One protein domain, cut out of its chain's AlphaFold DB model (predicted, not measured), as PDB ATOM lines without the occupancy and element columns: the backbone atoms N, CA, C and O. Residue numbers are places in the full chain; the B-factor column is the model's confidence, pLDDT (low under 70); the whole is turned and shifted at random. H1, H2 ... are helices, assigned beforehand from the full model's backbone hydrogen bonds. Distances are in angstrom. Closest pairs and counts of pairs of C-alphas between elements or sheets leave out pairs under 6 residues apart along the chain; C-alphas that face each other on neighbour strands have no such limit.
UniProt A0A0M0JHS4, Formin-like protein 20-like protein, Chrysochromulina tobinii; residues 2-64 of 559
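AT A GLANCE: This is residues 2 to 64 of the 559 residues of the protein "Formin-like protein 20-like protein" of Chrysochromulina tobinii (UniProt A0A0M0JHS4). Short helices H1, H2 and H3 follow one another round an open arc, and the last, H4, folds back inside it, packed on H3 at nearly a right angle. Contacts between helices are few. The printed part has 63 residues, with four named helices, H1 to H4, and no named strand: all helix. It is compact, radius of gyration of the C-alphas 12.1 A, and spans 35 by 23 by 20 A.

HOW THE PARTS SIT: H4, residues 52 to 60, touches H3, residues 34 to 42, about perpendicular at 88 degrees; their closest C-alphas, Leu 40 and Ala 58, are 6.0 A apart. H1, residues 6 to 12, is close to H4 but not clearly touching, the closest C-alphas, Gly 8 and Leu 60, 5.9 A apart. H2, residues 21 to 29, touches no helix. In these four helices every O i to N i+4 pair is within hydrogen-bond range.

IN THESE COORDINATES: H1, 10.3 A long, begins at C-alpha 6 (187.644, 350.396, 277.507). H2 measures 12.3 A, H3 12.1 A, and H4 12.7 A, ending at C-alpha 60 (196.200, 351.134, 271.306).

THE WHOLE: The C-alphas farthest apart, Ser 17 and Gly 45, are 34.8 A apart. The printed part has no cut and no long link. Residues 2 to 5 have pLDDT under 70.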
ATOM      1  N   PRO A   2     187.864 345.825 265.777       41.47
ATOM      2  CA  PRO A   2     187.868 345.807 267.227       41.47
ATOM      3  C   PRO A   2     188.191 347.238 267.653       41.47
ATOM      4  O   PRO A   2     189.324 347.694 267.539       41.47
ATOM      5  N   HIS A   3     187.173 347.997 268.048       43.53
ATOM      6  CA  HIS A   3     187.420 349.178 268.858       43.53
ATOM      7  C   HIS A   3     188.064 348.646 270.135       43.53
ATOM      8  O   HIS A   3     187.422 347.875 270.851       43.53
ATOM      9  N   GLY A   4     189.355 348.949 270.316       46.62
ATOM     10  CA  GLY A   4     190.163 348.488 271.443       46.62
ATOM     11  C   GLY A   4     189.422 348.662 272.764       46.62
ATOM     12  O   GLY A   4     188.515 349.495 272.861       46.62
ATOM     13  N   GLY A   5     189.782 347.846 273.758       59.28
ATOM     14  CA  GLY A   5     189.100 347.782 275.052       59.28
ATOM     15  C   GLY A   5     188.839 349.147 275.716       59.28
ATOM     16  O   GLY A   5     189.279 350.195 275.250       59.28
ATOM     17  N   GLY A   6     188.138 349.164 276.856       75.75
ATOM     18  CA  GLY A   6     187.644 350.396 277.507       75.75
ATOM     19  C   GLY A   6     188.643 351.564 277.638       75.75
ATOM     20  O   GLY A   6     188.220 352.719 277.684       75.75
ATOM     21  N   LEU A   7     189.950 351.287 277.628       82.75
ATOM     22  CA  LEU A   7     191.026 352.275 277.579       82.75
ATOM     23  C   LEU A   7     191.143 353.039 276.245       82.75
ATOM     24  O   LEU A   7     191.276 354.259 276.268       82.75
ATOM     25  N   GLY A   8     191.086 352.372 275.089       84.00
ATOM     26  CA  GLY A   8     191.234 353.051 273.796       84.00
ATOM     27  C   GLY A   8     190.100 354.047 273.545       84.00
ATOM     28  O   GLY A   8     190.316 355.173 273.097       84.00
ATOM     29  N   ARG A   9     188.890 353.670 273.971       84.88
ATOM     30  CA  ARG A   9     187.724 354.557 274.001       84.88
ATOM     31  C   ARG A   9     187.915 355.738 274.954       84.88
ATOM     32  O   ARG A   9     187.583 356.850 274.569       84.88
ATOM     33  N   ALA A  10     188.480 355.512 276.144       87.50
ATOM     34  CA  ALA A  10     188.778 356.580 277.099       87.50
ATOM     35  C   ALA A  10     189.794 357.600 276.556       87.50
ATOM     36  O   ALA A  10     189.641 358.792 276.803       87.50
ATOM     37  N   ILE A  11     190.795 357.147 275.794       90.69
ATOM     38  CA  ILE A  11     191.797 358.017 275.161       90.69
ATOM     39  C   ILE A  11     191.183 358.838 274.021       90.69
ATOM     40  O   ILE A  11     191.448 360.032 273.914       90.69
ATOM     41  N   LEU A  12     190.347 358.227 273.175       90.12
ATOM     42  CA  LEU A  12     189.667 358.946 272.090       90.12
ATOM     43  C   LEU A  12     188.683 359.991 272.623       90.12
ATOM     44  O   LEU A  12     188.632 361.100 272.099       90.12
ATOM     45  N   SER A  13     187.947 359.667 273.689       90.38
ATOM     46  CA  SER A  13     187.014 360.596 274.328       90.38
ATOM     47  C   SER A  13     187.670 361.562 275.320       90.38
ATOM     48  O   SER A  13     186.956 362.381 275.889       90.38
ATOM     49  N   MET A  14     188.984 361.455 275.561       90.56
ATOM     50  CA  MET A  14     189.727 362.252 276.552       90.56
ATOM     51  C   MET A  14     189.065 362.220 277.948       90.56
ATOM     52  O   MET A  14     188.878 363.245 278.601       90.56
ATOM     53  N   ASP A  15     188.673 361.026 278.405       90.38
ATOM     54  CA  ASP A  15     187.941 360.823 279.662       90.38
ATOM     55  C   ASP A  15     188.886 360.694 280.872       90.38
ATOM     56  O   ASP A  15     189.411 359.614 281.172       90.38
ATOM     57  N   GLU A  16     189.070 361.806 281.592       89.25
ATOM     58  CA  GLU A  16     189.958 361.901 282.762       89.25
ATOM     59  C   GLU A  16     189.535 360.974 283.920       89.25
ATOM     60  O   GLU A  16     190.374 360.553 284.716       89.25
ATOM     61  N   SER A  17     188.249 360.597 284.010       89.69
ATOM     62  CA  SER A  17     187.756 359.701 285.069       89.69
ATOM     63  C   SER A  17     188.267 358.267 284.902       89.69
ATOM     64  O   SER A  17     188.495 357.551 285.881       89.69
ATOM     65  N   LYS A  18     188.487 357.850 283.650       88.38
ATOM     66  CA  LYS A  18     188.987 356.517 283.303       88.38
ATOM     67  C   LYS A  18     190.505 356.488 283.197       88.38
ATOM     68  O   LYS A  18     191.119 355.496 283.601       88.38
ATOM     69  N   LEU A  19     191.105 357.565 282.689       90.38
ATOM     70  CA  LEU A  19     192.552 357.715 282.585       90.38
ATOM     71  C   LEU A  19     193.017 359.011 283.272       90.38
ATOM     72  O   LEU A  19     193.275 360.001 282.596       90.38
ATOM     73  N   PRO A  20     193.140 359.018 284.612       93.56
ATOM     74  CA  PRO A  20     193.649 360.173 285.347       93.56
ATOM     75  C   PRO A  20     195.143 360.397 285.083       93.56
ATOM     76  O   PRO A  20     195.851 359.476 284.663       93.56
ATOM     77  N   LEU A  21     195.637 361.590 285.438       93.69
ATOM     78  CA  LEU A  21     197.004 362.063 285.181       93.69
ATOM     79  C   LEU A  21     198.088 361.005 285.425       93.69
ATOM     80  O   LEU A  21     198.854 360.710 284.517       93.69
ATOM     81  N   HIS A  22     198.128 360.385 286.611       93.69
ATOM     82  CA  HIS A  22     199.162 359.394 286.932       93.69
ATOM     83  C   HIS A  22     199.163 358.204 285.960       93.69
ATOM     84  O   HIS A  22     200.226 357.776 285.521       93.69
ATOM     85  N   LYS A  23     197.983 357.704 285.565       92.31
ATOM     86  CA  LYS A  23     197.875 356.597 284.605       92.31
ATOM     87  C   LYS A  23     198.216 357.046 283.192       92.31
ATOM     88  O   LYS A  23     198.854 356.287 282.473       92.31
ATOM     89  N   ALA A  24     197.818 358.257 282.798       93.69
ATOM     90  CA  ALA A  24     198.179 358.827 281.502       93.69
ATOM     91  C   ALA A  24     199.702 359.007 281.377       93.69
ATOM     92  O   ALA A  24     200.281 358.624 280.364       93.69
ATOM     93  N   SER A  25     200.364 359.500 282.429       93.94
ATOM     94  CA  SER A  25     201.823 359.630 282.495       93.94
ATOM     95  C   SER A  25     202.530 358.274 282.486       93.94
ATOM     96  O   SER A  25     203.495 358.105 281.745       93.94
ATOM     97  N   SER A  26     202.045 357.291 283.254       92.81
ATOM     98  CA  SER A  26     202.600 355.932 283.223       92.81
ATOM     99  C   SER A  26     202.434 355.280 281.857       92.81
ATOM    100  O   SER A  26     203.370 354.652 281.381       92.81
ATOM    101  N   LEU A  27     201.273 355.452 281.215       91.38
ATOM    102  CA  LEU A  27     201.038 354.942 279.871       91.38
ATOM    103  C   LEU A  27     201.991 355.599 278.873       91.38
ATOM    104  O   LEU A  27     202.627 354.890 278.109       91.38
ATOM    105  N   LEU A  28     202.140 356.926 278.922       92.62
ATOM    106  CA  LEU A  28     203.060 357.669 278.062       92.62
ATOM    107  C   LEU A  28     204.514 357.183 278.190       92.62
ATOM    108  O   LEU A  28     205.213 357.127 277.186       92.62
ATOM    109  N   ALA A  29     204.956 356.809 279.393       90.81
ATOM    110  CA  ALA A  29     206.310 356.304 279.629       90.81
ATOM    111  C   ALA A  29     206.581 354.927 278.996       90.81
ATOM    112  O   ALA A  29     207.739 354.568 278.808       90.81
ATOM    113  N   ILE A  30     205.529 354.162 278.688       88.94
ATOM    114  CA  ILE A  30     205.621 352.818 278.102       88.94
ATOM    115  C   ILE A  30     205.040 352.747 276.683       88.94
ATOM    116  O   ILE A  30     204.914 351.653 276.142       88.94
ATOM    117  N   VAL A  31     204.623 353.879 276.098       88.25
ATOM    118  CA  VAL A  31     204.112 353.907 274.721       88.25
ATOM    119  C   VAL A  31     205.220 353.422 273.776       88.25
ATOM    120  O   VAL A  31     206.340 353.922 273.886       88.25
ATOM    121  N   PRO A  32     204.920 352.487 272.850       82.94
ATOM    122  CA  PRO A  32     205.898 352.003 271.886       82.94
ATOM    123  C   PRO A  32     206.462 353.143 271.046       82.94
ATOM    124  O   PRO A  32     205.739 354.077 270.681       82.94
ATOM    125  N   THR A  33     207.735 353.024 270.688       82.75
ATOM    126  CA  THR A  33     208.391 353.920 269.733       82.75
ATOM    127  C   THR A  33     207.715 353.857 268.357       82.75
ATOM    128  O   THR A  33     206.966 352.925 268.054       82.75
ATOM    129  N   SER A  34     207.974 354.843 267.487       79.75
ATOM    130  CA  SER A  34     207.409 354.838 266.125       79.75
ATOM    131  C   SER A  34     207.776 353.561 265.361       79.75
ATOM    132  O   SER A  34     206.909 352.977 264.716       79.75
ATOM    133  N   GLU A  35     209.019 353.094 265.501       77.25
ATOM    134  CA  GLU A  35     209.522 351.876 264.856       77.25
ATOM    135  C   GLU A  35     208.785 350.624 265.359       77.25
ATOM    136  O   GLU A  35     208.283 349.828 264.568       77.25
ATOM    137  N   GLU A  36     208.632 350.473 266.677       79.38
ATOM    138  CA  GLU A  36     207.887 349.356 267.273       79.38
ATOM    139  C   GLU A  36     206.401 349.395 266.902       79.38
ATOM    140  O   GLU A  36     205.793 348.362 266.616       79.38
ATOM    141  N   ALA A  37     205.804 350.588 266.869       81.88
ATOM    142  CA  ALA A  37     204.421 350.768 266.453       81.88
ATOM    143  C   ALA A  37     204.225 350.420 264.970       81.88
ATOM    144  O   ALA A  37     203.189 349.868 264.603       81.88
ATOM    145  N   GLU A  38     205.193 350.718 264.103       81.19
ATOM    146  CA  GLU A  38     205.180 350.306 262.695       81.19
ATOM    147  C   GLU A  38     205.311 348.791 262.543       81.19
ATOM    148  O   GLU A  38     204.526 348.195 261.806       81.19
ATOM    149  N   LEU A  39     206.211 348.151 263.296       81.94
ATOM    150  CA  LEU A  39     206.347 346.691 263.320       81.94
ATOM    151  C   LEU A  39     205.056 346.003 263.782       81.94
ATOM    152  O   LEU A  39     204.608 345.043 263.154       81.94
ATOM    153  N   LEU A  40     204.421 346.517 264.838       82.06
ATOM    154  CA  LEU A  40     203.145 345.997 265.332       82.06
ATOM    155  C   LEU A  40     201.993 346.233 264.343       82.06
ATOM    156  O   LEU A  40     201.116 345.381 264.230       82.06
ATOM    157  N   ARG A  41     201.987 347.352 263.602       81.62
ATOM    158  CA  ARG A  41     201.000 347.603 262.532       81.62
ATOM    159  C   ARG A  41     201.216 346.719 261.307       81.62
ATOM    160  O   ARG A  41     200.244 346.357 260.653       81.62
ATOM    161  N   ALA A  42     202.470 346.405 260.985       82.50
ATOM    162  CA  ALA A  42     202.841 345.566 259.849       82.50
ATOM    163  C   ALA A  42     202.651 344.065 260.125       82.50
ATOM    164  O   ALA A  42     202.707 343.266 259.192       82.50
ATOM    165  N   TYR A  43     202.423 343.674 261.383       82.50
ATOM    166  CA  TYR A  43     202.173 342.289 261.757       82.50
ATOM    167  C   TYR A  43     200.832 341.793 261.193       82.50
ATOM    168  O   TYR A  43     199.758 342.199 261.635       82.50
ATOM    169  N   ASP A  44     200.899 340.872 260.234       80.00
ATOM    170  CA  ASP A  44     199.756 340.241 259.564       80.00
ATOM    171  C   ASP A  44     199.489 338.795 260.042       80.00
ATOM    172  O   ASP A  44     198.627 338.096 259.499       80.00
ATOM    173  N   GLY A  45     200.224 338.348 261.066       82.69
ATOM    174  CA  GLY A  45     200.075 337.038 261.698       82.69
ATOM    175  C   GLY A  45     198.873 336.937 262.650       82.69
ATOM    176  O   GLY A  45     198.047 337.840 262.756       82.69
ATOM    177  N   ASP A  46     198.760 335.810 263.360       81.44
ATOM    178  CA  ASP A  46     197.683 335.595 264.336       81.44
ATOM    179  C   ASP A  46     197.899 336.458 265.602       81.44
ATOM    180  O   ASP A  46     198.885 336.249 266.312       81.44
ATOM    181  N   PRO A  47     196.977 337.375 265.965       75.00
ATOM    182  CA  PRO A  47     197.074 338.177 267.190       75.00
ATOM    183  C   PRO A  47     197.159 337.346 268.481       75.00
ATOM    184  O   PRO A  47     197.584 337.850 269.526       75.00
ATOM    185  N   SER A  48     196.747 336.072 268.441       80.62
ATOM    186  CA  SER A  48     196.889 335.145 269.566       80.62
ATOM    187  C   SER A  48     198.348 334.730 269.824       80.62
ATOM    188  O   SER A  48     198.694 334.412 270.961       80.62
ATOM    189  N   ALA A  49     199.213 334.819 268.805       81.12
ATOM    190  CA  ALA A  49     200.642 334.516 268.887       81.12
ATOM    191  C   ALA A  49     201.487 335.685 269.426       81.12
ATOM    192  O   ALA A  49     202.632 335.478 269.825       81.12
ATOM    193  N   LEU A  50     200.928 336.901 269.465       81.88
ATOM    194  CA  LEU A  50     201.523 338.040 270.163       81.88
ATOM    195  C   LEU A  50     201.454 337.826 271.681       81.88
ATOM    196  O   LEU A  50     200.469 337.282 272.193       81.88
ATOM    197  N   GLY A  51     202.474 338.278 272.410       82.19
ATOM    198  CA  GLY A  51     202.432 338.308 273.869       82.19
ATOM    199  C   GLY A  51     201.359 339.273 274.384       82.19
ATOM    200  O   GLY A  51     200.742 340.038 273.637       82.19
ATOM    201  N   SER A  52     201.076 339.216 275.687       79.12
ATOM    202  CA  SER A  52     200.029 340.047 276.299       79.12
ATOM    203  C   SER A  52     200.289 341.545 276.129       79.12
ATOM    204  O   SER A  52     199.345 342.310 275.943       79.12
ATOM    205  N   THR A  53     201.557 341.952 276.169       79.50
ATOM    206  CA  THR A  53     201.991 343.347 276.044       79.50
ATOM    207  C   THR A  53     201.871 343.836 274.604       79.50
ATOM    208  O   THR A  53     201.300 344.894 274.353       79.50
ATOM    209  N   GLU A  54     202.329 343.039 273.640       79.69
ATOM    210  CA  GLU A  54     202.237 343.354 272.216       79.69
ATOM    211  C   GLU A  54     200.778 343.419 271.766       79.69
ATOM    212  O   GLU A  54     200.406 344.322 271.025       79.69
ATOM    213  N   ARG A  55     199.919 342.521 272.267       80.06
ATOM    214  CA  ARG A  55     198.476 342.557 271.989       80.06
ATOM    215  C   ARG A  55     197.811 343.808 272.567       80.06
ATOM    216  O   ARG A  55     196.991 344.425 271.893       80.06
ATOM    217  N   TYR A  56     198.188 344.200 273.784       82.75
ATOM    218  CA  TYR A  56     197.695 345.422 274.417       82.75
ATOM    219  C   TYR A  56     198.054 346.672 273.602       82.75
ATOM    220  O   TYR A  56     197.190 347.508 273.330       82.75
ATOM    221  N   PHE A  57     199.302 346.786 273.143       84.38
ATOM    222  CA  PHE A  57     199.706 347.916 272.310       84.38
ATOM    223  C   PHE A  57     199.175 347.838 270.883       84.38
ATOM    224  O   PHE A  57     198.827 348.882 270.339       84.38
ATOM    225  N   ALA A  58     199.015 346.647 270.301       81.75
ATOM    226  CA  ALA A  58     198.389 346.470 268.991       81.75
ATOM    227  C   ALA A  58     196.965 347.054 268.944       81.75
ATOM    228  O   ALA A  58     196.568 347.622 267.928       81.75
ATOM    229  N   GLU A  59     196.215 346.994 270.051       81.44
ATOM    230  CA  GLU A  59     194.922 347.679 270.162       81.44
ATOM    231  C   GLU A  59     195.073 349.203 270.263       81.44
ATOM    232  O   GLU A  59     194.333 349.943 269.615       81.44
ATOM    233  N   LEU A  60     196.029 349.699 271.055       84.94
ATOM    234  CA  LEU A  60     196.200 351.134 271.306       84.94
ATOM    235  C   LEU A  60     196.807 351.905 270.127       84.94
ATOM    236  O   LEU A  60     196.407 353.041 269.884       84.94
ATOM    237  N   ILE A  61     197.728 351.314 269.363       85.44
ATOM    238  CA  ILE A  61     198.378 351.964 268.207       85.44
ATOM    239  C   ILE A  61     197.427 352.210 267.028       85.44
ATOM    240  O   ILE A  61     197.810 352.900 266.076       85.44
ATOM    241  N   THR A  62     196.203 351.665 267.090       84.38
ATOM    242  CA  THR A  62     195.097 352.015 266.183       84.38
ATOM    243  C   THR A  62     194.635 353.461 266.371       84.38
ATOM    244  O   THR A  62     194.057 354.048 265.457       84.38
ATOM    245  N   ILE A  63     194.918 354.059 267.534       87.44
ATOM    246  CA  ILE A  63     194.629 355.460 267.825       87.44
ATOM    247  C   ILE A  63     195.639 356.338 267.076       87.44
ATOM    248  O   ILE A  63     196.853 356.191 267.265       87.44
ATOM    249  N   PRO A  64     195.173 357.295 266.256       85.44
ATOM    250  CA  PRO A  64     196.062 358.161 265.506       85.44
ATOM    251  C   PRO A  64     196.865 359.048 266.459       85.44
ATOM    252  O   PRO A  64     196.312 359.713 267.344       85.44
TER     253      PRO A  64